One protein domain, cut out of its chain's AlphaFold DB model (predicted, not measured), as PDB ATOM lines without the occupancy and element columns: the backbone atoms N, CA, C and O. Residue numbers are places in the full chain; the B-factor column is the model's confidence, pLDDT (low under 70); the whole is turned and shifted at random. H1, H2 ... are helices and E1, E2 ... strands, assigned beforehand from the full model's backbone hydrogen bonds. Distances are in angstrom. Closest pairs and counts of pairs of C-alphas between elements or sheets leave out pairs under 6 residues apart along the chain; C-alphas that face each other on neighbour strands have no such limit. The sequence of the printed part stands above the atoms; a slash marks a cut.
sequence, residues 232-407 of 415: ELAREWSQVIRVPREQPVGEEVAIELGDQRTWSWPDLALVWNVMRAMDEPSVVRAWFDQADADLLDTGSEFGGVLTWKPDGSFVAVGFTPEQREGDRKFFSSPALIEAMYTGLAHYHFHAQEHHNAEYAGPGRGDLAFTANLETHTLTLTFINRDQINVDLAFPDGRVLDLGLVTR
ATOM      1  N   GLU A 232     -13.459 -18.486  -9.195       94.81
ATOM      2  CA  GLU A 232     -14.329 -19.277  -8.326       94.81
ATOM      3  C   GLU A 232     -14.054 -20.773  -8.453       94.81
ATOM      4  O   GLU A 232     -13.722 -21.410  -7.449       94.81
ATOM      5  N   LEU A 233     -14.063 -21.305  -9.677       95.75
ATOM      6  CA  LEU A 233     -13.801 -22.720  -9.932       95.75
ATOM      7  C   LEU A 233     -12.421 -23.149  -9.428       95.75
ATOM      8  O   LEU A 233     -12.298 -24.179  -8.775       95.75
ATOM      9  N   ALA A 234     -11.380 -22.344  -9.644       95.12
ATOM     10  CA  ALA A 234     -10.037 -22.640  -9.151       95.12
ATOM     11  C   ALA A 234      -9.971 -22.672  -7.613       95.12
ATOM     12  O   ALA A 234      -9.257 -23.502  -7.042       95.12
ATOM     13  N   ARG A 235     -10.720 -21.798  -6.924       94.56
ATOM     14  CA  ARG A 235     -10.804 -21.808  -5.453       94.56
ATOM     15  C   ARG A 235     -11.493 -23.066  -4.949       94.56
ATOM     16  O   ARG A 235     -10.957 -23.696  -4.040       94.56
ATOM     17  N   GLU A 236     -12.633 -23.433  -5.523       94.50
ATOM     18  CA  GLU A 236     -13.348 -24.657  -5.149       94.50
ATOM     19  C   GLU A 236     -12.506 -25.902  -5.442       94.50
ATOM     20  O   GLU A 236     -12.278 -26.732  -4.562       94.50
ATOM     21  N   TRP A 237     -11.939 -25.978  -6.643       94.44
ATOM     22  CA  TRP A 237     -11.100 -27.089  -7.076       94.44
ATOM     23  C   TRP A 237      -9.836 -27.256  -6.225       94.44
ATOM     24  O   TRP A 237      -9.413 -28.372  -5.942       94.44
ATOM     25  N   SER A 238      -9.250 -26.169  -5.713       92.69
ATOM     26  CA  SER A 238      -8.097 -26.268  -4.804       92.69
ATOM     27  C   SER A 238      -8.397 -27.016  -3.493       92.69
ATOM     28  O   SER A 238      -7.468 -27.447  -2.807       92.69
ATOM     29  N   GLN A 239      -9.679 -27.171  -3.145       92.00
ATOM     30  CA  GLN A 239     -10.141 -27.862  -1.942       92.00
ATOM     31  C   GLN A 239     -10.514 -29.327  -2.197       92.00
ATOM     32  O   GLN A 239     -10.713 -30.066  -1.231       92.00
ATOM     33  N   VAL A 240     -10.602 -29.761  -3.461       91.38
ATOM     34  CA  VAL A 240     -10.966 -31.143  -3.781       91.38
ATOM     35  C   VAL A 240      -9.809 -32.101  -3.500       91.38
ATOM     36  O   VAL A 240      -8.631 -31.802  -3.721       91.38
ATOM     37  N   ILE A 241     -10.153 -33.286  -2.996       90.75
ATOM     38  CA  ILE A 241      -9.201 -34.388  -2.861       90.75
ATOM     39  C   ILE A 241      -9.107 -35.061  -4.225       90.75
ATOM     40  O   ILE A 241     -10.108 -35.565  -4.725       90.75
ATOM     41  N   ARG A 242      -7.901 -35.056  -4.789       90.81
ATOM     42  CA  ARG A 242      -7.568 -35.603  -6.106       90.81
ATOM     43  C   ARG A 242      -6.845 -36.934  -5.967       90.81
ATOM     44  O   ARG A 242      -6.068 -37.110  -5.019       90.81
ATOM     45  N   VAL A 243      -7.089 -37.852  -6.896       86.31
ATOM     46  CA  VAL A 243      -6.428 -39.161  -6.921       86.31
ATOM     47  C   VAL A 243      -5.391 -39.144  -8.036       86.31
ATOM     48  O   VAL A 243      -5.755 -39.128  -9.208       86.31
ATOM     49  N   PRO A 244      -4.087 -39.133  -7.709       76.31
ATOM     50  CA  PRO A 244      -3.065 -39.076  -8.739       76.31
ATOM     51  C   PRO A 244      -3.126 -40.334  -9.606       76.31
ATOM     52  O   PRO A 244      -3.088 -41.450  -9.088       76.31
ATOM     53  N   ARG A 245      -3.155 -40.148 -10.928       73.88
ATOM     54  CA  ARG A 245      -3.011 -41.255 -11.878       73.88
ATOM     55  C   ARG A 245      -1.613 -41.851 -11.762       73.88
ATOM     56  O   ARG A 245      -0.618 -41.131 -11.859       73.88
ATOM     57  N   GLU A 246      -1.525 -43.170 -11.615       67.50
ATOM     58  CA  GLU A 246      -0.229 -43.859 -11.611       67.50
ATOM     59  C   GLU A 246       0.355 -44.007 -13.027       67.50
ATOM     60  O   GLU A 246       1.576 -44.048 -13.191       67.50
ATOM     61  N   GLN A 247      -0.498 -44.054 -14.061       65.19
ATOM     62  CA  GLN A 247      -0.088 -44.217 -15.460       65.19
ATOM     63  C   GLN A 247      -0.917 -43.320 -16.399       65.19
ATOM     64  O   GLN A 247      -1.997 -43.729 -16.827       65.19
ATOM     65  N   PRO A 248      -0.438 -42.110 -16.750       62.50
ATOM     66  CA  PRO A 248      -1.078 -41.300 -17.786       62.50
ATOM     67  C   PRO A 248      -1.009 -42.013 -19.144       62.50
ATOM     68  O   PRO A 248      -0.011 -42.670 -19.467       62.50
ATOM     69  N   VAL A 249      -2.070 -41.898 -19.948       64.25
ATOM     70  CA  VAL A 249      -2.206 -42.665 -21.195       64.25
ATOM     71  C   VAL A 249      -2.016 -41.762 -22.417       64.25
ATOM     72  O   VAL A 249      -2.879 -40.963 -22.761       64.25
ATOM     73  N   GLY A 250      -0.927 -41.967 -23.164       62.38
ATOM     74  CA  GLY A 250      -0.768 -41.411 -24.517       62.38
ATOM     75  C   GLY A 250      -0.597 -39.886 -24.580       62.38
ATOM     76  O   GLY A 250       0.337 -39.356 -23.991       62.38
ATOM     77  N   GLU A 251      -1.456 -39.226 -25.370       62.12
ATOM     78  CA  GLU A 251      -1.457 -37.776 -25.674       62.12
ATOM     79  C   GLU A 251      -2.297 -36.948 -24.682       62.12
ATOM     80  O   GLU A 251      -2.580 -35.781 -24.934       62.12
ATOM     81  N   GLU A 252      -2.712 -37.546 -23.563       77.25
ATOM     82  CA  GLU A 252      -3.421 -36.854 -22.488       77.25
ATOM     83  C   GLU A 252      -2.661 -35.610 -22.012       77.25
ATOM     84  O   GLU A 252      -1.472 -35.666 -21.682       77.25
ATOM     85  N   VAL A 253      -3.384 -34.495 -21.912       79.50
ATOM     86  CA  VAL A 253      -2.876 -33.259 -21.322       79.50
ATOM     87  C   VAL A 253      -3.631 -33.005 -20.025       79.50
ATOM     88  O   VAL A 253      -4.731 -32.454 -20.029       79.50
ATOM     89  N   ALA A 254      -3.042 -33.416 -18.904       82.31
ATOM     90  CA  ALA A 254      -3.562 -33.050 -17.592       82.31
ATOM     91  C   ALA A 254      -3.538 -31.522 -17.445       82.31
ATOM     92  O   ALA A 254      -2.496 -30.891 -17.653       82.31
ATOM     93  N   ILE A 255      -4.681 -30.937 -17.099       86.25
ATOM     94  CA  ILE A 255      -4.838 -29.490 -16.938       86.25
ATOM     95  C   ILE A 255      -5.255 -29.127 -15.516       86.25
ATOM     96  O   ILE A 255      -5.840 -29.921 -14.782       86.25
ATOM     97  N   GLU A 256      -4.962 -27.886 -15.137       85.62
ATOM     98  CA  GLU A 256      -5.346 -27.317 -13.852       85.62
ATOM     99  C   GLU A 256      -6.198 -26.063 -14.071       85.62
ATOM    100  O   GLU A 256      -5.914 -25.242 -14.946       85.62
ATOM    101  N   LEU A 257      -7.212 -25.858 -13.227       83.12
ATOM    102  CA  LEU A 257      -8.059 -24.658 -13.291       83.12
ATOM    103  C   LEU A 257      -7.298 -23.358 -12.970       83.12
ATOM    104  O   LEU A 257      -7.760 -22.270 -13.303       83.12
ATOM    105  N   GLY A 258      -6.110 -23.456 -12.363       75.75
ATOM    106  CA  GLY A 258      -5.233 -22.313 -12.098       75.75
ATOM    107  C   GLY A 258      -4.474 -21.776 -13.322       75.75
ATOM    108  O   GLY A 258      -3.897 -20.692 -13.231       75.75
ATOM    109  N   ASP A 259      -4.455 -22.488 -14.454       78.69
ATOM    110  CA  ASP A 259      -3.758 -22.036 -15.666       78.69
ATOM    111  C   ASP A 259      -4.658 -21.138 -16.534       78.69
ATOM    112  O   ASP A 259      -5.517 -21.604 -17.280       78.69
ATOM    113  N   GLN A 260      -4.442 -19.821 -16.470       61.84
ATOM    114  CA  GLN A 260      -5.236 -18.812 -17.190       61.84
ATOM    115  C   GLN A 260      -5.201 -18.922 -18.724       61.84
ATOM    116  O   GLN A 260      -6.013 -18.292 -19.392       61.84
ATOM    117  N   ARG A 261      -4.275 -19.683 -19.322       62.16
ATOM    118  CA  ARG A 261      -4.134 -19.733 -20.793       62.16
ATOM    119  C   ARG A 261      -4.913 -20.855 -21.465       62.16
ATOM    120  O   ARG A 261      -4.817 -20.997 -22.680       62.16
ATOM    121  N   THR A 262      -5.638 -21.660 -20.693       75.94
ATOM    122  CA  THR A 262      -6.197 -22.924 -21.187       75.94
ATOM    123  C   THR A 262      -7.711 -22.930 -21.343       75.94
ATOM    124  O   THR A 262      -8.225 -23.843 -21.979       75.94
ATOM    125  N   TRP A 263      -8.434 -21.938 -20.825       89.69
ATOM    126  CA  TRP A 263      -9.886 -22.031 -20.684       89.69
ATOM    127  C   TRP A 263     -10.639 -21.023 -21.549       89.69
ATOM    128  O   TRP A 263     -10.340 -19.831 -21.540       89.69
ATOM    129  N   SER A 264     -11.641 -21.520 -22.273       92.62
ATOM    130  CA  SER A 264     -12.704 -20.689 -22.837       92.62
ATOM    131  C   SER A 264     -13.852 -20.566 -21.833       92.62
ATOM    132  O   SER A 264     -14.046 -21.461 -21.006       92.62
ATOM    133  N   TRP A 265     -14.640 -19.492 -21.913       94.44
ATOM    134  CA  TRP A 265     -15.820 -19.337 -21.060       94.44
ATOM    135  C   TRP A 265     -16.772 -20.552 -21.129       94.44
ATOM    136  O   TRP A 265     -17.139 -21.064 -20.069       94.44
ATOM    137  N   PRO A 266     -17.114 -21.113 -22.312       95.75
ATOM    138  CA  PRO A 266     -17.985 -22.288 -22.379       95.75
ATOM    139  C   PRO A 266     -17.391 -23.547 -21.728       95.75
ATOM    140  O   PRO A 266     -18.136 -24.321 -21.126       95.75
ATOM    141  N   ASP A 267     -16.066 -23.736 -21.790       96.00
ATOM    142  CA  ASP A 267     -15.400 -24.841 -21.085       96.00
ATOM    143  C   ASP A 267     -15.496 -24.658 -19.557       96.00
ATOM    144  O   ASP A 267     -15.712 -25.624 -18.827       96.00
ATOM    145  N   LEU A 268     -15.380 -23.427 -19.046       96.19
ATOM    146  CA  LEU A 268     -15.571 -23.151 -17.616       96.19
ATOM    147  C   LEU A 268     -17.028 -23.364 -17.194       96.19
ATOM    148  O   LEU A 268     -17.287 -23.941 -16.140       96.19
ATOM    149  N   ALA A 269     -17.985 -22.960 -18.031       96.69
ATOM    150  CA  ALA A 269     -19.407 -23.186 -17.793       96.69
ATOM    151  C   ALA A 269     -19.759 -24.685 -17.745       96.69
ATOM    152  O   ALA A 269     -20.596 -25.097 -16.936       96.69
ATOM    153  N   LEU A 270     -19.100 -25.520 -18.556       97.50
ATOM    154  CA  LEU A 270     -19.176 -26.979 -18.439       97.50
ATOM    155  C   LEU A 270     -18.694 -27.441 -17.063       97.50
ATOM    156  O   LEU A 270     -19.433 -28.135 -16.365       97.50
ATOM    157  N   VAL A 271     -17.471 -27.059 -16.680       97.56
ATOM    158  CA  VAL A 271     -16.859 -27.471 -15.406       97.56
ATOM    159  C   VAL A 271     -17.745 -27.063 -14.231       97.56
ATOM    160  O   VAL A 271     -18.022 -27.889 -13.365       97.56
ATOM    161  N   TRP A 272     -18.275 -25.838 -14.253       97.31
ATOM    162  CA  TRP A 272     -19.250 -25.353 -13.281       97.31
ATOM    163  C   TRP A 272     -20.456 -26.282 -13.158       97.31
ATOM    164  O   TRP A 272     -20.777 -26.747 -12.064       97.31
ATOM    165  N   ASN A 273     -21.118 -26.597 -14.273       97.94
ATOM    166  CA  ASN A 273     -22.299 -27.457 -14.254       97.94
ATOM    167  C   ASN A 273     -21.975 -28.871 -13.751       97.94
ATOM    168  O   ASN A 273     -22.747 -29.427 -12.973       97.94
ATOM    169  N   VAL A 274     -20.830 -29.442 -14.138       98.12
ATOM    170  CA  VAL A 274     -20.419 -30.769 -13.660       98.12
ATOM    171  C   VAL A 274     -20.137 -30.748 -12.156       98.12
ATOM    172  O   VAL A 274     -20.639 -31.614 -11.443       98.12
ATOM    173  N   MET A 275     -19.413 -29.748 -11.643       97.44
ATOM    174  CA  MET A 275     -19.140 -29.625 -10.205       97.44
ATOM    175  C   MET A 275     -20.434 -29.458  -9.395       97.44
ATOM    176  O   MET A 275     -20.622 -30.131  -8.385       97.44
ATOM    177  N   ARG A 276     -21.391 -28.654  -9.873       97.06
ATOM    178  CA  ARG A 276     -22.715 -28.535  -9.236       97.06
ATOM    179  C   ARG A 276     -23.521 -29.838  -9.304       97.06
ATOM    180  O   ARG A 276     -24.218 -30.168  -8.347       97.06
ATOM    181  N   ALA A 277     -23.408 -30.609 -10.386       97.75
ATOM    182  CA  ALA A 277     -24.031 -31.929 -10.478       97.75
ATOM    183  C   ALA A 277     -23.412 -32.938  -9.495       97.75
ATOM    184  O   ALA A 277     -24.136 -33.748  -8.915       97.75
ATOM    185  N   MET A 278     -22.096 -32.866  -9.263       97.56
ATOM    186  CA  MET A 278     -21.390 -33.668  -8.254       97.56
ATOM    187  C   MET A 278     -21.832 -33.333  -6.822       97.56
ATOM    188  O   MET A 278     -21.786 -34.201  -5.950       97.56
ATOM    189  N   ASP A 279     -22.310 -32.111  -6.584       96.19
ATOM    190  CA  ASP A 279     -22.896 -31.702  -5.306       96.19
ATOM    191  C   ASP A 279     -24.350 -32.191  -5.130       96.19
ATOM    192  O   ASP A 279     -24.878 -32.176  -4.013       96.19
ATOM    193  N   GLU A 280     -25.024 -32.654  -6.195       96.88
ATOM    194  CA  GLU A 280     -26.423 -33.080  -6.130       96.88
ATOM    195  C   GLU A 280     -26.551 -34.526  -5.601       96.88
ATOM    196  O   GLU A 280     -26.202 -35.488  -6.294       96.88
ATOM    197  N   PRO A 281     -27.150 -34.759  -4.409       96.56
ATOM    198  CA  PRO A 281     -27.197 -36.100  -3.818       96.56
ATOM    199  C   PRO A 281     -27.958 -37.126  -4.664       96.56
ATOM    200  O   PRO A 281     -27.752 -38.330  -4.505       96.56
ATOM    201  N   SER A 282     -28.873 -36.655  -5.520       96.69
ATOM    202  CA  SER A 282     -29.656 -37.496  -6.423       96.69
ATOM    203  C   SER A 282     -28.784 -38.079  -7.544       96.69
ATOM    204  O   SER A 282     -28.876 -39.276  -7.816       96.69
ATOM    205  N   VAL A 283     -27.882 -37.268  -8.109       98.25
ATOM    206  CA  VAL A 283     -26.905 -37.661  -9.132       98.25
ATOM    207  C   VAL A 283     -25.878 -38.611  -8.538       98.25
ATOM    208  O   VAL A 283     -25.715 -39.721  -9.037       98.25
ATOM    209  N   VAL A 284     -25.257 -38.230  -7.416       98.19
ATOM    210  CA  VAL A 284     -24.226 -39.059  -6.775       98.19
ATOM    211  C   VAL A 284     -24.790 -40.426  -6.385       98.19
ATOM    212  O   VAL A 284     -24.155 -41.447  -6.633       98.19
ATOM    213  N   ARG A 285     -26.011 -40.483  -5.832       97.50
ATOM    214  CA  ARG A 285     -26.674 -41.764  -5.545       97.50
ATOM    215  C   ARG A 285     -26.871 -42.598  -6.810       97.50
ATOM    216  O   ARG A 285     -26.544 -43.776  -6.786       97.50
ATOM    217  N   ALA A 286     -27.367 -41.997  -7.891       97.69
ATOM    218  CA  ALA A 286     -27.579 -42.702  -9.152       97.69
ATOM    219  C   ALA A 286     -26.272 -43.235  -9.761       97.69
ATOM    220  O   ALA A 286     -26.287 -44.308 -10.359       97.69
ATOM    221  N   TRP A 287     -25.150 -42.526  -9.604       98.19
ATOM    222  CA  TRP A 287     -23.840 -43.030 -10.018       98.19
ATOM    223  C   TRP A 287     -23.380 -44.216  -9.178       98.19
ATOM    224  O   TRP A 287     -22.971 -45.216  -9.752       98.19
ATOM    225  N   PHE A 288     -23.499 -44.159  -7.850       97.94
ATOM    226  CA  PHE A 288     -23.151 -45.304  -7.001       97.94
ATOM    227  C   PHE A 288     -24.044 -46.523  -7.260       97.94
ATOM    228  O   PHE A 288     -23.527 -47.628  -7.355       97.94
ATOM    229  N   ASP A 289     -25.358 -46.333  -7.411       96.69
ATOM    230  CA  ASP A 289     -26.289 -47.434  -7.695       96.69
ATOM    231  C   ASP A 289     -25.955 -48.117  -9.038       96.69
ATOM    232  O   ASP A 289     -26.066 -49.336  -9.162       96.69
ATOM    233  N   GLN A 290     -25.520 -47.344 -10.040       96.81
ATOM    234  CA  GLN A 290     -25.080 -47.877 -11.331       96.81
ATOM    235  C   GLN A 290     -23.694 -48.523 -11.265       96.81
ATOM    236  O   GLN A 290     -23.532 -49.607 -11.807       96.81
ATOM    237  N   ALA A 291     -22.730 -47.913 -10.574       96.19
ATOM    238  CA  ALA A 291     -21.388 -48.469 -10.397       96.19
ATOM    239  C   ALA A 291     -21.413 -49.786  -9.602       96.19
ATOM    240  O   ALA A 291     -20.695 -50.726  -9.925       96.19
ATOM    241  N   ASP A 292     -22.282 -49.891  -8.589       96.44
ATOM    242  CA  ASP A 292     -22.491 -51.137  -7.844       96.44
ATOM    243  C   ASP A 292     -23.085 -52.235  -8.748       96.44
ATOM    244  O   ASP A 292     -22.778 -53.413  -8.571       96.44
ATOM    245  N   ALA A 293     -23.942 -51.869  -9.708       94.56
ATOM    246  CA  ALA A 293     -24.480 -52.808 -10.691       94.56
ATOM    247  C   ALA A 293     -23.431 -53.212 -11.742       94.56
ATOM    248  O   ALA A 293     -23.382 -54.385 -12.107       94.56
ATOM    249  N   ASP A 294     -22.592 -52.267 -12.172       93.50
ATOM    250  CA  ASP A 294     -21.470 -52.474 -13.095       93.50
ATOM    251  C   ASP A 294     -20.442 -53.457 -12.522       93.50
ATOM    252  O   ASP A 294     -20.124 -54.460 -13.148       93.50
ATOM    253  N   LEU A 295     -20.050 -53.275 -11.255       93.94
ATOM    254  CA  LEU A 295     -19.153 -54.184 -10.524       93.94
ATOM    255  C   LEU A 295     -19.635 -55.650 -10.522       93.94
ATOM    256  O   LEU A 295     -18.838 -56.582 -10.395       93.94
ATOM    257  N   LEU A 296     -20.948 -55.874 -10.608       93.19
ATOM    258  CA  LEU A 296     -21.545 -57.211 -10.639       93.19
ATOM    259  C   LEU A 296     -21.668 -57.779 -12.063       93.19
ATOM    260  O   LEU A 296     -21.968 -58.970 -12.213       93.19
ATOM    261  N   ASP A 297     -21.455 -56.965 -13.096       89.12
ATOM    262  CA  ASP A 297     -21.645 -57.309 -14.500       89.12
ATOM    263  C   ASP A 297     -20.323 -57.366 -15.277       89.12
ATOM    264  O   ASP A 297     -19.910 -56.432 -15.947       89.12
ATOM    265  N   THR A 298     -19.722 -58.552 -15.352       87.00
ATOM    266  CA  THR A 298     -18.468 -58.745 -16.100       87.00
ATOM    267  C   THR A 298     -18.633 -58.753 -17.635       87.00
ATOM    268  O   THR A 298     -17.737 -59.198 -18.362       87.00
ATOM    269  N   GLY A 299     -19.817 -58.423 -18.159       87.06
ATOM    270  CA  GLY A 299     -20.142 -58.510 -19.583       87.06
ATOM    271  C   GLY A 299     -19.912 -57.221 -20.372       87.06
ATOM    272  O   GLY A 299     -19.777 -57.296 -21.596       87.06
ATOM    273  N   SER A 300     -19.906 -56.072 -19.703       88.56
ATOM    274  CA  SER A 300     -19.747 -54.736 -20.284       88.56
ATOM    275  C   SER A 300     -19.604 -53.737 -19.152       88.56
ATOM    276  O   SER A 300     -20.286 -53.902 -18.149       88.56
ATOM    277  N   GLU A 301     -18.869 -52.656 -19.392       89.06
ATOM    278  CA  GLU A 301     -18.990 -51.468 -18.545       89.06
ATOM    279  C   GLU A 301     -20.385 -50.843 -18.707       89.06
ATOM    280  O   GLU A 301     -21.095 -51.102 -19.694       89.06
ATOM    281  N   PHE A 302     -20.774 -50.016 -17.744       92.88
ATOM    282  CA  PHE A 302     -21.997 -49.227 -17.733       92.88
ATOM    283  C   PHE A 302     -21.676 -47.770 -18.056       92.88
ATOM    284  O   PHE A 302     -20.572 -47.270 -17.840       92.88
ATOM    285  N   GLY A 303     -22.681 -47.054 -18.550       94.75
ATOM    286  CA  GLY A 303     -22.536 -45.650 -18.880       94.75
ATOM    287  C   GLY A 303     -23.865 -44.978 -19.161       94.75
ATOM    288  O   GLY A 303     -24.926 -45.607 -19.232       94.75
ATOM    289  N   GLY A 304     -23.809 -43.663 -19.308       97.38
ATOM    290  CA  GLY A 304     -24.989 -42.849 -19.481       97.38
ATOM    291  C   GLY A 304     -24.700 -41.412 -19.872       97.38
ATOM    292  O   GLY A 304     -23.614 -41.076 -20.343       97.38
ATOM    293  N   VAL A 305     -25.707 -40.565 -19.695       98.25
ATOM    294  CA  VAL A 305     -25.627 -39.128 -19.961       98.25
ATOM    295  C   VAL A 305     -25.996 -38.375 -18.691       98.25
ATOM    296  O   VAL A 305     -27.047 -38.624 -18.091       98.25
ATOM    297  N   LEU A 306     -25.118 -37.472 -18.263       98.62
ATOM    298  CA  LEU A 306     -25.437 -36.449 -17.278       98.62
ATOM    299  C   LEU A 306     -26.187 -35.332 -18.007       98.62
ATOM    300  O   LEU A 306     -25.716 -34.828 -19.026       98.62
ATOM    301  N   THR A 307     -27.374 -34.975 -17.532       98.00
ATOM    302  CA  THR A 307     -28.244 -33.994 -18.195       98.00
ATOM    303  C   THR A 307     -29.125 -33.264 -17.183       98.00
ATOM    304  O   THR A 307     -29.021 -33.495 -15.978       98.00
ATOM    305  N   TRP A 308     -29.993 -32.383 -17.671       96.88
ATOM    306  CA  TRP A 308     -30.933 -31.610 -16.871       96.88
ATOM    307  C   TRP A 308     -32.336 -32.209 -16.917       96.88
ATOM    308  O   TRP A 308     -32.795 -32.766 -17.919       96.88
ATOM    309  N   LYS A 309     -33.054 -32.049 -15.813       95.75
ATOM    310  CA  LYS A 309     -34.507 -32.162 -15.747       95.75
ATOM    311  C   LYS A 309     -35.146 -30.841 -16.192       95.75
ATOM    312  O   LYS A 309     -34.491 -29.801 -16.172       95.75
ATOM    313  N   PRO A 310     -36.453 -30.835 -16.513       92.00
ATOM    314  CA  PRO A 310     -37.159 -29.609 -16.897       92.00
ATOM    315  C   PRO A 310     -37.158 -28.487 -15.846       92.00
ATOM    316  O   PRO A 310     -37.433 -27.344 -16.190       92.00
ATOM    317  N   ASP A 311     -36.902 -28.802 -14.573       92.88
ATOM    318  CA  ASP A 311     -36.788 -27.829 -13.480       92.88
ATOM    319  C   ASP A 311     -35.358 -27.284 -13.294       92.88
ATOM    320  O   ASP A 311     -35.121 -26.501 -12.376       92.88
ATOM    321  N   GLY A 312     -34.417 -27.684 -14.156       91.81
ATOM    322  CA  GLY A 312     -33.010 -27.284 -14.109       91.81
ATOM    323  C   GLY A 312     -32.141 -28.114 -13.158       91.81
ATOM    324  O   GLY A 312     -30.932 -27.908 -13.135       91.81
ATOM    325  N   SER A 313     -32.710 -29.059 -12.396       95.50
ATOM    326  CA  SER A 313     -31.924 -29.995 -11.576       95.50
ATOM    327  C   SER A 313     -31.196 -31.014 -12.455       95.50
ATOM    328  O   SER A 313     -31.654 -31.341 -13.550       95.50
ATOM    329  N   PHE A 314     -30.077 -31.558 -11.983       98.12
ATOM    330  CA  PHE A 314     -29.310 -32.546 -12.730       98.12
ATOM    331  C   PHE A 314     -29.895 -33.959 -12.578       98.12
ATOM    332  O   PHE A 314     -30.594 -34.310 -11.617       98.12
ATOM    333  N   VAL A 315     -29.616 -34.805 -13.565       98.12
ATOM    334  CA  VAL A 315     -29.946 -36.229 -13.554       98.12
ATOM    335  C   VAL A 315     -28.896 -37.030 -14.314       98.12
ATOM    336  O   VAL A 315     -28.496 -36.672 -15.418       98.12
ATOM    337  N   ALA A 316     -28.478 -38.152 -13.729       98.31
ATOM    338  CA  ALA A 316     -27.675 -39.161 -14.402       98.31
ATOM    339  C   ALA A 316     -28.604 -40.233 -14.990       98.31
ATOM    340  O   ALA A 316     -29.278 -40.950 -14.249       98.31
ATOM    341  N   VAL A 317     -28.655 -40.336 -16.320       97.94
ATOM    342  CA  VAL A 317     -29.506 -41.305 -17.029       97.94
ATOM    343  C   VAL A 317     -28.630 -42.411 -17.594       97.94
ATOM    344  O   VAL A 317     -27.818 -42.144 -18.475       97.94
ATOM    345  N   GLY A 318     -28.760 -43.629 -17.069       96.75
ATOM    346  CA  GLY A 318     -28.039 -44.803 -17.567       96.75
ATOM    347  C   GLY A 318     -28.639 -45.333 -18.868       96.75
ATOM    348  O   GLY A 318     -29.857 -45.280 -19.065       96.75
ATOM    349  N   PHE A 319     -27.798 -45.871 -19.747       96.12
ATOM    350  CA  PHE A 319     -28.215 -46.486 -21.007       96.12
ATOM    351  C   PHE A 319     -27.657 -47.900 -21.122       96.12
ATOM    352  O   PHE A 319     -26.559 -48.206 -20.664       96.12
ATOM    353  N   THR A 320     -28.411 -48.777 -21.782       90.44
ATOM    354  CA  THR A 320     -27.920 -50.117 -22.106       90.44
ATOM    355  C   THR A 320     -26.831 -50.023 -23.185       90.44
ATOM    356  O   THR A 320     -27.039 -49.310 -24.177       90.44
ATOM    357  N   PRO A 321     -25.698 -50.734 -23.023       89.00
ATOM    358  CA  PRO A 321     -24.658 -50.789 -24.044       89.00
ATOM    359  C   PRO A 321     -25.166 -51.502 -25.306       89.00
ATOM    360  O   PRO A 321     -25.964 -52.438 -25.232       89.00
ATOM    361  N   GLU A 322     -24.680 -51.074 -26.470       89.38
ATOM    362  CA  GLU A 322     -24.997 -51.661 -27.781       89.38
ATOM    363  C   GLU A 322     -24.495 -53.104 -27.891       89.38
ATOM    364  O   GLU A 322     -25.149 -53.975 -28.465       89.38
ATOM    365  N   GLN A 323     -23.305 -53.353 -27.347       86.12
ATOM    366  CA  GLN A 323     -22.625 -54.640 -27.393       86.12
ATOM    367  C   GLN A 323     -22.036 -54.963 -26.029       86.12
ATOM    368  O   GLN A 323     -21.693 -54.077 -25.252       86.12
ATOM    369  N   ARG A 324     -21.917 -56.259 -25.751       87.19
ATOM    370  CA  ARG A 324     -21.393 -56.786 -24.492       87.19
ATOM    371  C   ARG A 324     -20.185 -57.655 -24.802       87.19
ATOM    372  O   ARG A 324     -20.320 -58.862 -25.000       87.19
ATOM    373  N   GLU A 325     -19.027 -57.011 -24.928       85.00
ATOM    374  CA  GLU A 325     -17.750 -57.650 -25.279       85.00
ATOM    375  C   GLU A 325     -16.692 -57.503 -24.173       85.00
ATOM    376  O   GLU A 325     -15.501 -57.334 -24.444       85.00
ATOM    377  N   GLY A 326     -17.127 -57.605 -22.916       80.38
ATOM    378  CA  GLY A 326     -16.259 -57.671 -21.744       80.38
ATOM    379  C   GLY A 326     -16.226 -56.393 -20.910       80.38
ATOM    380  O   GLY A 326     -16.541 -55.303 -21.372       80.38
ATOM    381  N   ASP A 327     -15.787 -56.566 -19.671       79.94
ATOM    382  CA  ASP A 327     -15.843 -55.615 -18.552       79.94
ATOM    383  C   ASP A 327     -14.792 -54.487 -18.586       79.94
ATOM    384  O   ASP A 327     -14.262 -54.064 -17.567       79.94
ATOM    385  N   ARG A 328     -14.342 -54.099 -19.779       78.31
ATOM    386  CA  ARG A 328     -13.299 -53.064 -19.967       78.31
ATOM    387  C   ARG A 328     -13.620 -52.105 -21.106       78.31
ATOM    388  O   ARG A 328     -12.717 -51.509 -21.698       78.31
ATOM    389  N   LYS A 329     -14.866 -52.165 -21.572       79.56
ATOM    390  CA  LYS A 329     -15.348 -51.433 -22.731       79.56
ATOM    391  C   LYS A 329     -16.824 -51.142 -22.557       79.56
ATOM    392  O   LYS A 329     -17.633 -52.069 -22.474       79.56
ATOM    393  N   PHE A 330     -17.169 -49.871 -22.651       82.75
ATOM    394  CA  PHE A 330     -18.524 -49.435 -22.926       82.75
ATOM    395  C   PHE A 330     -18.738 -49.254 -24.438       82.75
ATOM    396  O   PHE A 330     -18.001 -48.531 -25.110       82.75
ATOM    397  N   PHE A 331     -19.766 -49.900 -24.993       84.62
ATOM    398  CA  PHE A 331     -20.186 -49.679 -26.380       84.62
ATOM    399  C   PHE A 331     -21.445 -48.817 -26.407       84.62
ATOM    400  O   PHE A 331     -22.546 -49.311 -26.170       84.62
ATOM    401  N   SER A 332     -21.290 -47.533 -26.718       87.81
ATOM    402  CA  SER A 332     -22.393 -46.570 -26.773       87.81
ATOM    403  C   SER A 332     -23.479 -46.969 -27.771       87.81
ATOM    404  O   SER A 332     -23.203 -47.205 -28.949       87.81
ATOM    405  N   SER A 333     -24.730 -47.012 -27.305       92.81
ATOM    406  CA  SER A 333     -25.897 -47.237 -28.162       92.81
ATOM    407  C   SER A 333     -26.304 -45.963 -28.911       92.81
ATOM    408  O   SER A 333     -26.050 -44.857 -28.425       92.81
ATOM    409  N   PRO A 334     -26.983 -46.073 -30.070       92.50
ATOM    410  CA  PRO A 334     -27.479 -44.906 -30.802       92.50
ATOM    411  C   PRO A 334     -28.342 -43.974 -29.941       92.50
ATOM    412  O   PRO A 334     -28.213 -42.761 -30.035       92.50
ATOM    413  N   ALA A 335     -29.160 -44.539 -29.046       95.06
ATOM    414  CA  ALA A 335     -29.998 -43.765 -28.133       95.06
ATOM    415  C   ALA A 335     -29.181 -42.939 -27.127       95.06
ATOM    416  O   ALA A 335     -29.573 -41.821 -26.801       95.06
ATOM    417  N   LEU A 336     -28.046 -43.467 -26.648       96.00
ATOM    418  CA  LEU A 336     -27.127 -42.695 -25.811       96.00
ATOM    419  C   LEU A 336     -26.522 -41.546 -26.613       96.00
ATOM    420  O   LEU A 336     -26.513 -40.419 -26.129       96.00
ATOM    421  N   ILE A 337     -26.056 -41.817 -27.835       95.25
ATOM    422  CA  ILE A 337     -25.433 -40.800 -28.692       95.25
ATOM    423  C   ILE A 337     -26.403 -39.650 -28.972       95.25
ATOM    424  O   ILE A 337     -26.049 -38.492 -28.774       95.25
ATOM    425  N   GLU A 338     -27.648 -39.960 -29.330       95.06
ATOM    426  CA  GLU A 338     -28.687 -38.947 -29.532       95.06
ATOM    427  C   GLU A 338     -29.005 -38.168 -28.245       95.06
ATOM    428  O   GLU A 338     -29.212 -36.957 -28.294       95.06
ATOM    429  N   ALA A 339     -29.009 -38.826 -27.080       96.25
ATOM    430  CA  ALA A 339     -29.248 -38.158 -25.800       96.25
ATOM    431  C   ALA A 339     -28.118 -37.191 -25.407       96.25
ATOM    432  O   ALA A 339     -28.376 -36.196 -24.725       96.25
ATOM    433  N   MET A 340     -26.882 -37.439 -25.853       95.81
ATOM    434  CA  MET A 340     -25.764 -36.514 -25.639       95.81
ATOM    435  C   MET A 340     -25.942 -35.193 -26.388       95.81
ATOM    436  O   MET A 340     -25.407 -34.185 -25.940       95.81
ATOM    437  N   TYR A 341     -26.724 -35.153 -27.472       96.38
ATOM    438  CA  TYR A 341     -26.866 -33.946 -28.292       96.38
ATOM    439  C   TYR A 341     -27.440 -32.737 -27.535       96.38
ATOM    440  O   TYR A 341     -27.242 -31.586 -27.930       96.38
ATOM    441  N   THR A 342     -28.163 -32.979 -26.447       96.06
ATOM    442  CA  THR A 342     -28.660 -31.936 -25.535       96.06
ATOM    443  C   THR A 342     -28.205 -32.172 -24.093       96.06
ATOM    444  O   THR A 342     -28.697 -31.515 -23.179       96.06
ATOM    445  N   GLY A 343     -27.327 -33.155 -23.875       96.44
ATOM    446  CA  GLY A 343     -26.790 -33.516 -22.567       96.44
ATOM    447  C   GLY A 343     -25.606 -32.642 -22.162       96.44
ATOM    448  O   GLY A 343     -25.078 -31.877 -22.965       96.44
ATOM    449  N   LEU A 344     -25.199 -32.761 -20.897       97.44
ATOM    450  CA  LEU A 344     -24.033 -32.065 -20.349       97.44
ATOM    451  C   LEU A 344     -22.738 -32.821 -20.665       97.44
ATOM    452  O   LEU A 344     -21.782 -32.237 -21.164       97.44
ATOM    453  N   ALA A 345     -22.712 -34.120 -20.363       97.88
ATOM    454  CA  ALA A 345     -21.566 -34.988 -20.613       97.88
ATOM    455  C   ALA A 345     -21.995 -36.460 -20.669       97.88
ATOM    456  O   ALA A 345     -22.943 -36.875 -19.993       97.88
ATOM    457  N   HIS A 346     -21.267 -37.263 -21.439       97.81
ATOM    458  CA  HIS A 346     -21.271 -38.714 -21.279       97.81
ATOM    459  C   HIS A 346     -20.609 -39.080 -19.950       97.81
ATOM    460  O   HIS A 346     -19.679 -38.400 -19.531       97.81
ATOM    461  N   TYR A 347     -21.037 -40.156 -19.299       97.94
ATOM    462  CA  TYR A 347     -20.246 -40.795 -18.252       97.94
ATOM    463  C   TYR A 347     -20.183 -42.304 -18.457       97.94
ATOM    464  O   TYR A 347     -21.148 -42.901 -18.939       97.94
ATOM    465  N   HIS A 348     -19.090 -42.922 -18.026       96.88
ATOM    466  CA  HIS A 348     -18.941 -44.373 -17.912       96.88
ATOM    467  C   HIS A 348     -18.136 -44.730 -16.660       96.88
ATOM    468  O   HIS A 348     -17.553 -43.853 -16.014       96.88
ATOM    469  N   PHE A 349     -18.150 -46.010 -16.287       95.44
ATOM    470  CA  PHE A 349     -17.543 -46.483 -15.047       95.44
ATOM    471  C   PHE A 349     -16.277 -47.308 -15.281       95.44
ATOM    472  O   PHE A 349     -16.225 -48.170 -16.152       95.44
ATOM    473  N   HIS A 350     -15.281 -47.081 -14.428       94.19
ATOM    474  CA  HIS A 350     -14.192 -48.015 -14.148       94.19
ATOM    475  C   HIS A 350     -14.473 -48.666 -12.783       94.19
ATOM    476  O   HIS A 350     -13.867 -48.316 -11.760       94.19
ATOM    477  N   ALA A 351     -15.462 -49.564 -12.741       92.81
ATOM    478  CA  ALA A 351     -15.985 -50.148 -11.504       92.81
ATOM    479  C   ALA A 351     -15.687 -51.649 -11.337       92.81
ATOM    480  O   ALA A 351     -16.341 -52.314 -10.542       92.81
ATOM    481  N   GLN A 352     -14.657 -52.173 -12.007       90.81
ATOM    482  CA  GLN A 352     -14.263 -53.590 -11.931       90.81
ATOM    483  C   GLN A 352     -13.868 -54.039 -10.511       90.81
ATOM    484  O   GLN A 352     -14.027 -55.206 -10.153       90.81
ATOM    485  N   GLU A 353     -13.354 -53.126  -9.684       92.69
ATOM    486  CA  GLU A 353     -13.138 -53.340  -8.255       92.69
ATOM    487  C   GLU A 353     -13.196 -52.023  -7.476       92.69
ATOM    488  O   GLU A 353     -13.002 -50.936  -8.013       92.69
ATOM    489  N   HIS A 354     -13.436 -52.107  -6.164       92.75
ATOM    490  CA  HIS A 354     -13.531 -50.911  -5.328       92.75
ATOM    491  C   HIS A 354     -12.212 -50.138  -5.196       92.75
ATOM    492  O   HIS A 354     -12.259 -48.985  -4.806       92.75
ATOM    493  N   HIS A 355     -11.050 -50.736  -5.469       92.31
ATOM    494  CA  HIS A 355      -9.732 -50.122  -5.260       92.31
ATOM    495  C   HIS A 355      -9.013 -49.815  -6.581       92.31
ATOM    496  O   HIS A 355      -7.803 -49.979  -6.692       92.31
ATOM    497  N   ASN A 356      -9.759 -49.297  -7.555       89.38
ATOM    498  CA  ASN A 356      -9.329 -49.034  -8.928       89.38
ATOM    499  C   ASN A 356      -8.506 -47.739  -9.106       89.38
ATOM    500  O   ASN A 356      -8.482 -47.161 -10.188       89.38
ATOM    501  N   ALA A 357      -7.803 -47.259  -8.072       89.69
ATOM    502  CA  ALA A 357      -7.080 -45.983  -8.138       89.69
ATOM    503  C   ALA A 357      -6.020 -45.934  -9.260       89.69
ATOM    504  O   ALA A 357      -5.797 -44.875  -9.841       89.69
ATOM    505  N   GLU A 358      -5.416 -47.076  -9.616       86.81
ATOM    506  CA  GLU A 358      -4.462 -47.170 -10.734       86.81
ATOM    507  C   GLU A 358      -5.102 -46.885 -12.111       86.81
ATOM    508  O   GLU A 358      -4.399 -46.495 -13.045       86.81
ATOM    509  N   TYR A 359      -6.429 -47.025 -12.220       87.44
ATOM    510  CA  TYR A 359      -7.229 -46.775 -13.424       87.44
ATOM    511  C   TYR A 359      -8.055 -45.486 -13.343       87.44
ATOM    512  O   TYR A 359      -8.939 -45.290 -14.177       87.44
ATOM    513  N   ALA A 360      -7.799 -44.610 -12.362       89.88
ATOM    514  CA  ALA A 360      -8.425 -43.290 -12.333       89.88
ATOM    515  C   ALA A 360      -8.083 -42.525 -13.624       89.88
ATOM    516  O   ALA A 360      -6.951 -42.609 -14.112       89.88
ATOM    517  N   GLY A 361      -9.061 -41.812 -14.182       90.25
ATOM    518  CA  GLY A 361      -8.958 -41.078 -15.439       90.25
ATOM    519  C   GLY A 361      -9.239 -41.873 -16.723       90.25
ATOM    520  O   GLY A 361      -9.197 -43.103 -16.739       90.25
ATOM    521  N   PRO A 362      -9.490 -41.163 -17.839       91.69
ATOM    522  CA  PRO A 362      -9.850 -41.765 -19.120       91.69
ATOM    523  C   PRO A 362      -8.713 -42.609 -19.703       91.69
ATOM    524  O   PRO A 362      -7.533 -42.243 -19.640       91.69
ATOM    525  N   GLY A 363      -9.060 -43.734 -20.318       90.12
ATOM    526  CA  GLY A 363      -8.171 -44.518 -21.164       90.12
ATOM    527  C   GLY A 363      -8.061 -43.959 -22.588       90.12
ATOM    528  O   GLY A 363      -8.766 -43.039 -23.003       90.12
ATOM    529  N   ARG A 364      -7.195 -44.571 -23.410       89.50
ATOM    530  CA  ARG A 364      -7.019 -44.180 -24.825       89.50
ATOM    531  C   ARG A 364      -8.313 -44.298 -25.639       89.50
ATOM    532  O   ARG A 364      -8.532 -43.506 -26.552       89.50
ATOM    533  N   GLY A 365      -9.125 -45.316 -25.346       89.12
ATOM    534  CA  GLY A 365     -10.424 -45.516 -25.993       89.12
ATOM    535  C   GLY A 365     -11.379 -44.362 -25.703       89.12
ATOM    536  O   GLY A 365     -12.001 -43.852 -26.629       89.12
ATOM    537  N   ASP A 366     -11.398 -43.896 -24.456       91.81
ATOM    538  CA  ASP A 366     -12.288 -42.835 -23.978       91.81
ATOM    539  C   ASP A 366     -11.904 -41.478 -24.565       91.81
ATOM    540  O   ASP A 366     -12.767 -40.732 -25.022       91.81
ATOM    541  N   LEU A 367     -10.605 -41.172 -24.647       92.69
ATOM    542  CA  LEU A 367     -10.124 -39.958 -25.316       92.69
ATOM    543  C   LEU A 367     -10.464 -39.970 -26.811       92.69
ATOM    544  O   LEU A 367     -10.959 -38.979 -27.346       92.69
ATOM    545  N   ALA A 368     -10.271 -41.108 -27.486       91.19
ATOM    546  CA  ALA A 368     -10.652 -41.249 -28.888       91.19
ATOM    547  C   ALA A 368     -12.174 -41.134 -29.083       91.19
ATOM    548  O   ALA A 368     -12.621 -40.538 -30.059       91.19
ATOM    549  N   PHE A 369     -12.975 -41.682 -28.167       92.62
ATOM    550  CA  PHE A 369     -14.431 -41.537 -28.164       92.62
ATOM    551  C   PHE A 369     -14.842 -40.064 -28.021       92.62
ATOM    552  O   PHE A 369     -15.589 -39.548 -28.851       92.62
ATOM    553  N   THR A 370     -14.280 -39.381 -27.024       94.50
ATOM    554  CA  THR A 370     -14.510 -37.962 -26.707       94.50
ATOM    555  C   THR A 370     -14.192 -37.071 -27.912       94.50
ATOM    556  O   THR A 370     -15.020 -36.254 -28.315       94.50
ATOM    557  N   ALA A 371     -13.044 -37.290 -28.560       92.81
ATOM    558  CA  ALA A 371     -12.644 -36.565 -29.765       92.81
ATOM    559  C   ALA A 371     -13.553 -36.864 -30.973       92.81
ATOM    560  O   ALA A 371     -14.017 -35.947 -31.645       92.81
ATOM    561  N   ASN A 372     -13.844 -38.142 -31.244       91.56
ATOM    562  CA  ASN A 372     -14.604 -38.550 -32.433       91.56
ATOM    563  C   ASN A 372     -16.072 -38.115 -32.411       91.56
ATOM    564  O   ASN A 372     -16.654 -37.917 -33.478       91.56
ATOM    565  N   LEU A 373     -16.676 -38.018 -31.224       93.81
ATOM    566  CA  LEU A 373     -18.056 -37.554 -31.064       93.81
ATOM    567  C   LEU A 373     -18.147 -36.064 -30.712       93.81
ATOM    568  O   LEU A 373     -19.250 -35.565 -30.511       93.81
ATOM    569  N   GLU A 374     -17.007 -35.370 -30.625       94.19
ATOM    570  CA  GLU A 374     -16.906 -33.966 -30.207       94.19
ATOM    571  C   GLU A 374     -17.613 -33.675 -28.876       94.19
ATOM    572  O   GLU A 374     -18.103 -32.573 -28.678       94.19
ATOM    573  N   THR A 375     -17.675 -34.636 -27.955       95.00
ATOM    574  CA  THR A 375     -18.439 -34.527 -26.700       95.00
ATOM    575  C   THR A 375     -17.525 -34.443 -25.480       95.00
ATOM    576  O   THR A 375     -16.318 -34.612 -25.593       95.00
ATOM    577  N   HIS A 376     -18.093 -34.190 -24.306       96.19
ATOM    578  CA  HIS A 376     -17.390 -34.287 -23.028       96.19
ATOM    579  C   HIS A 376     -17.681 -35.632 -22.369       96.19
ATOM    580  O   HIS A 376     -18.824 -36.097 -22.399       96.19
ATOM    581  N   THR A 377     -16.670 -36.227 -21.739       97.06
ATOM    582  CA  THR A 377     -16.808 -37.533 -21.079       97.06
ATOM    583  C   THR A 377     -16.322 -37.466 -19.640       97.06
ATOM    584  O   THR A 377     -15.263 -36.911 -19.363       97.06
ATOM    585  N   LEU A 378     -17.092 -38.058 -18.732       98.19
ATOM    586  CA  LEU A 378     -16.752 -38.264 -17.335       98.19
ATOM    587  C   LEU A 378     -16.354 -39.722 -17.128       98.19
ATOM    588  O   LEU A 378     -17.151 -40.627 -17.365       98.19
ATOM    589  N   THR A 379     -15.140 -39.946 -16.645       96.62
ATOM    590  CA  THR A 379     -14.711 -41.272 -16.197       96.62
ATOM    591  C   THR A 379     -14.937 -41.375 -14.696       96.62
ATOM    592  O   THR A 379     -14.386 -40.586 -13.928       96.62
ATOM    593  N   LEU A 380     -15.773 -42.325 -14.278       97.81
ATOM    594  CA  LEU A 380     -16.154 -42.536 -12.883       97.81
ATOM    595  C   LEU A 380     -15.448 -43.778 -12.341       97.81
ATOM    596  O   LEU A 380     -15.819 -44.903 -12.666       97.81
ATOM    597  N   THR A 381     -14.431 -43.588 -11.505       96.38
ATOM    598  CA  THR A 381     -13.579 -44.693 -11.038       96.38
ATOM    599  C   THR A 381     -13.810 -44.998  -9.570       96.38
ATOM    600  O   THR A 381     -13.744 -44.096  -8.734       96.38
ATOM    601  N   PHE A 382     -14.024 -46.266  -9.215       96.69
ATOM    602  CA  PHE A 382     -14.076 -46.647  -7.806       96.69
ATOM    603  C   PHE A 382     -12.708 -46.497  -7.125       96.69
ATOM    604  O   PHE A 382     -11.715 -47.080  -7.545       96.69
ATOM    605  N   ILE A 383     -12.668 -45.756  -6.017       96.00
ATOM    606  CA  ILE A 383     -11.461 -45.592  -5.186       96.00
ATOM    607  C   ILE A 383     -11.569 -46.403  -3.894       96.00
ATOM    608  O   ILE A 383     -10.597 -46.977  -3.389       96.00
ATOM    609  N   ASN A 384     -12.786 -46.456  -3.357       95.00
ATOM    610  CA  ASN A 384     -13.243 -47.454  -2.399       95.00
ATOM    611  C   ASN A 384     -14.772 -47.578  -2.510       95.00
ATOM    612  O   ASN A 384     -15.414 -46.908  -3.315       95.00
ATOM    613  N   ARG A 385     -15.378 -48.410  -1.659       95.50
ATOM    614  CA  ARG A 385     -16.834 -48.645  -1.636       95.50
ATOM    615  C   ARG A 385     -17.678 -47.372  -1.466       95.50
ATOM    616  O   ARG A 385     -18.844 -47.340  -1.871       95.50
ATOM    617  N   ASP A 386     -17.105 -46.347  -0.845       96.69
ATOM    618  CA  ASP A 386     -17.797 -45.118  -0.473       96.69
ATOM    619  C   ASP A 386     -17.326 -43.898  -1.277       96.69
ATOM    620  O   ASP A 386     -17.852 -42.805  -1.056       96.69
ATOM    621  N   GLN A 387     -16.365 -44.057  -2.197       97.38
ATOM    622  CA  GLN A 387     -15.764 -42.953  -2.950       97.38
ATOM    623  C   GLN A 387     -15.536 -43.304  -4.423       97.38
ATOM    624  O   GLN A 387     -14.932 -44.329  -4.742       97.38
ATOM    625  N   ILE A 388     -15.970 -42.397  -5.299       97.69
ATOM    626  CA  ILE A 388     -15.735 -42.438  -6.747       97.69
ATOM    627  C   ILE A 388     -14.920 -41.199  -7.132       97.69
ATOM    628  O   ILE A 388     -15.268 -40.096  -6.709       97.69
ATOM    629  N   ASN A 389     -13.851 -41.380  -7.911       97.69
ATOM    630  CA  ASN A 389     -13.152 -40.282  -8.581       97.69
ATOM    631  C   ASN A 389     -13.888 -39.894  -9.860       97.69
ATOM    632  O   ASN A 389     -14.405 -40.777 -10.551       97.69
ATOM    633  N   VAL A 390     -13.913 -38.601 -10.168       98.06
ATOM    634  CA  VAL A 390     -14.547 -38.059 -11.371       98.06
ATOM    635  C   VAL A 390     -13.503 -37.315 -12.196       98.06
ATOM    636  O   VAL A 390     -13.026 -36.258 -11.794       98.06
ATOM    637  N   ASP A 391     -13.190 -37.839 -13.376       96.75
ATOM    638  CA  ASP A 391     -12.278 -37.202 -14.328       96.75
ATOM    639  C   ASP A 391     -13.050 -36.714 -15.553       96.75
ATOM    640  O   ASP A 391     -13.787 -37.486 -16.167       96.75
ATOM    641  N   LEU A 392     -12.874 -35.448 -15.931       97.31
ATOM    642  CA  LEU A 392     -13.516 -34.833 -17.091       97.31
ATOM    643  C   LEU A 392     -12.538 -34.738 -18.267       97.31
ATOM    644  O   LEU A 392     -11.515 -34.061 -18.177       97.31
ATOM    645  N   ALA A 393     -12.889 -35.370 -19.383       95.81
ATOM    646  CA  ALA A 393     -12.141 -35.338 -20.633       95.81
ATOM    647  C   ALA A 393     -12.786 -34.405 -21.670       95.81
ATOM    648  O   ALA A 393     -14.011 -34.382 -21.843       95.81
ATOM    649  N   PHE A 394     -11.938 -33.683 -22.402       95.31
ATOM    650  CA  PHE A 394     -12.312 -32.783 -23.490       95.31
ATOM    651  C   PHE A 394     -11.916 -33.370 -24.859       95.31
ATOM    652  O   PHE A 394     -10.957 -34.144 -24.939       95.31
ATOM    653  N   PRO A 395     -12.602 -32.996 -25.960       93.50
ATOM    654  CA  PRO A 395     -12.290 -33.499 -27.305       93.50
ATOM    655  C   PRO A 395     -10.861 -33.237 -27.792       93.50
ATOM    656  O   PRO A 395     -10.377 -33.948 -28.666       93.50
ATOM    657  N   ASP A 396     -10.192 -32.225 -27.244       91.25
ATOM    658  CA  ASP A 396      -8.814 -31.850 -27.578       91.25
ATOM    659  C   ASP A 396      -7.755 -32.615 -26.760       91.25
ATOM    660  O   ASP A 396      -6.568 -32.299 -26.834       91.25
ATOM    661  N   GLY A 397      -8.169 -33.623 -25.986       91.19
ATOM    662  CA  GLY A 397      -7.279 -34.473 -25.194       91.19
ATOM    663  C   GLY A 397      -6.927 -33.909 -23.817       91.19
ATOM    664  O   GLY A 397      -6.197 -34.562 -23.066       91.19
ATOM    665  N   ARG A 398      -7.449 -32.730 -23.453       92.81
ATOM    666  CA  ARG A 398      -7.310 -32.213 -22.091       92.81
ATOM    667  C   ARG A 398      -8.111 -33.054 -21.096       92.81
ATOM    668  O   ARG A 398      -9.213 -33.510 -21.408       92.81
ATOM    669  N   VAL A 399      -7.575 -33.215 -19.886       93.50
ATOM    670  CA  VAL A 399      -8.223 -33.948 -18.785       93.50
ATOM    671  C   VAL A 399      -8.112 -33.168 -17.477       93.50
ATOM    672  O   VAL A 399      -7.022 -32.738 -17.093       93.50
ATOM    673  N   LEU A 400      -9.242 -33.003 -16.788       94.25
ATOM    674  CA  LEU A 400      -9.347 -32.367 -15.477       94.25
ATOM    675  C   LEU A 400      -9.853 -33.382 -14.440       94.25
ATOM    676  O   LEU A 400     -10.996 -33.828 -14.523       94.25
ATOM    677  N   ASP A 401      -9.029 -33.698 -13.440       95.31
ATOM    678  CA  ASP A 401      -9.456 -34.457 -12.255       95.31
ATOM    679  C   ASP A 401     -10.318 -33.548 -11.363       95.31
ATOM    680  O   ASP A 401      -9.811 -32.589 -10.773       95.31
ATOM    681  N   LEU A 402     -11.624 -33.817 -11.286       96.75
ATOM    682  CA  LEU A 402     -12.580 -33.064 -10.467       96.75
ATOM    683  C   LEU A 402     -12.613 -33.554  -9.009       96.75
ATOM    684  O   LEU A 402     -13.237 -32.919  -8.156       96.75
ATOM    685  N   GLY A 403     -11.906 -34.645  -8.706       95.94
ATOM    686  CA  GLY A 403     -11.757 -35.219  -7.380       95.94
ATOM    687  C   GLY A 403     -12.851 -36.211  -6.992       95.94
ATOM    688  O   GLY A 403     -13.544 -36.808  -7.819       95.94
ATOM    689  N   LEU A 404     -12.980 -36.418  -5.680       97.12
ATOM    690  CA  LEU A 404     -13.815 -37.469  -5.099       97.12
ATOM    691  C   LEU A 404     -15.245 -37.020  -4.782       97.12
ATOM    692  O   LEU A 404     -15.453 -36.068  -4.028       97.12
ATOM    693  N   VAL A 405     -16.229 -37.823  -5.191       97.38
ATOM    694  CA  VAL A 405     -17.586 -37.804  -4.621       97.38
ATOM    695  C   VAL A 405     -17.752 -38.913  -3.587       97.38
ATOM    696  O   VAL A 405     -17.189 -40.000  -3.713       97.38
ATOM    697  N   THR A 406     -18.533 -38.643  -2.537       97.00
ATOM    698  CA  THR A 406     -18.769 -39.597  -1.440       97.00
ATOM    699  C   THR A 406     -20.202 -40.108  -1.457       97.00
ATOM    700  O   THR A 406     -21.146 -39.334  -1.626       97.00
ATOM    701  N   ARG A 407     -20.375 -41.409  -1.209       95.38
ATOM    702  CA  ARG A 407     -21.687 -42.057  -1.145       95.38
ATOM    703  C   ARG A 407     -22.614 -41.329  -0.152       95.38
ATOM    704  O   ARG A 407     -22.257 -41.171   1.022       95.38
TER     705      ARG A 407
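AT A GLANCE: This is residues 232 to 407 of the 415 residues of an uncharacterized protein of Algisphaera agarilytica (UniProt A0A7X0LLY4). A strongly twisted sheet of six strands, curled like part of a barrel, forms the middle of three layers, with the two longest helices, H2 and H3, over one face and the shorter H4 and H5 over the other. H1 packs on residues 268 to 272 of H2, and the long link after it, residues 238 to 264, has a short parallel pairing of residues 253 to 254 with E6. The printed part has 176 residues, with five named helices and six named strands in the order H1 H2 H3 E1 E2 H4 E3 H5 E4 E5 E6, of mixed class. The sheet is mixed, in the order E2 E1 E3 E4 E5 E6. The whole is compact and rounded, with a radius of gyration of the C-alphas of 14.8 A and spans of 42 by 39 by 31 A.

HOW THE PARTS SIT: H1, residues 232 to 237, only just touches H2, residues 265 to 278, with 3 pairs of C-alphas within 8 A, made by residues 268 to 272 of H2 alone; the closest are those of Leu 233 and Trp 272, 6.9 A apart. They run the same way at a steep tilt of 49 degrees. H2 and H3, residues 281 to 294, are close but not clearly touching, about perpendicular at 77 degrees. Both are on the sheet, and H3 comes closest to E2, residues 314 to 319, at the C-alphas of Val 283 and Ala 316, 5.5 A apart. E1, residues 303 to 308, and E2 form a hairpin, antiparallel, with N 315 and O 307 at 2.8 A. H4, residues 334 to 340, is on the sheet over E1 at a height of 8.8 A; their closest C-alphas, those of Val 305 and Met 340, are 6.3 A apart. E3, residues 345 to 350, is the antiparallel neighbour of E1, with N 304 and O 347 at 2.8 A. E2, H4 and E3 make a split strand-helix-strand unit, two strands running the same way with E1 between them, and its crossover is right-handed. H5, residues 364 to 372, lies on the opposite face from H2, along E4, residues 377 to 384, at 12 degrees on the local plane; the closest C-alphas of H5 and E4, those of Thr 370 and Thr 377, are 6.1 A apart. E3, H5 and E4 make a strand-helix-strand unit, its two strands parallel neighbours, with a right-handed crossover; N 378 and O 346 are 2.7 A apart. E4, E5, residues 387 to 393, and E6, residues 398 to 406, form a meander, each strand the antiparallel neighbour of the one before, with N 379 and O 391 at 2.8 A and N 392 and O 400 at 2.9 A. In H1, H2, H3, H4 and H5 every O i to N i+4 pair is within hydrogen-bond range.

IN THESE COORDINATES: H1 begins at C-alpha 232, (-14.329, -19.277, -8.326). H2 is 20.0 A from first to last C-alpha and H3 19.7 A, while H5 is 12.1 A and H4 10.0 A. E4 is 21.4 A long, E5 19.6 A and E6 24.7 A, against 16.5 A for E1, 16.2 A for E2 and 16.3 A for E3. E3 begins at C-alpha 345, (-21.566, -34.988, -20.613), and E6 ends at C-alpha 406, (-18.769, -39.597, -1.440).

THE WHOLE: The two C-alphas farthest apart, those of Arg 261 and Leu 296, are 42.6 A apart. The printed part has no cut, and its long links are H1 to H2, E2 to H4 and E3 to H5. The mean pLDDT of the printed part is 91.6, and residues 246 to 251 and 260 to 261 are under 70.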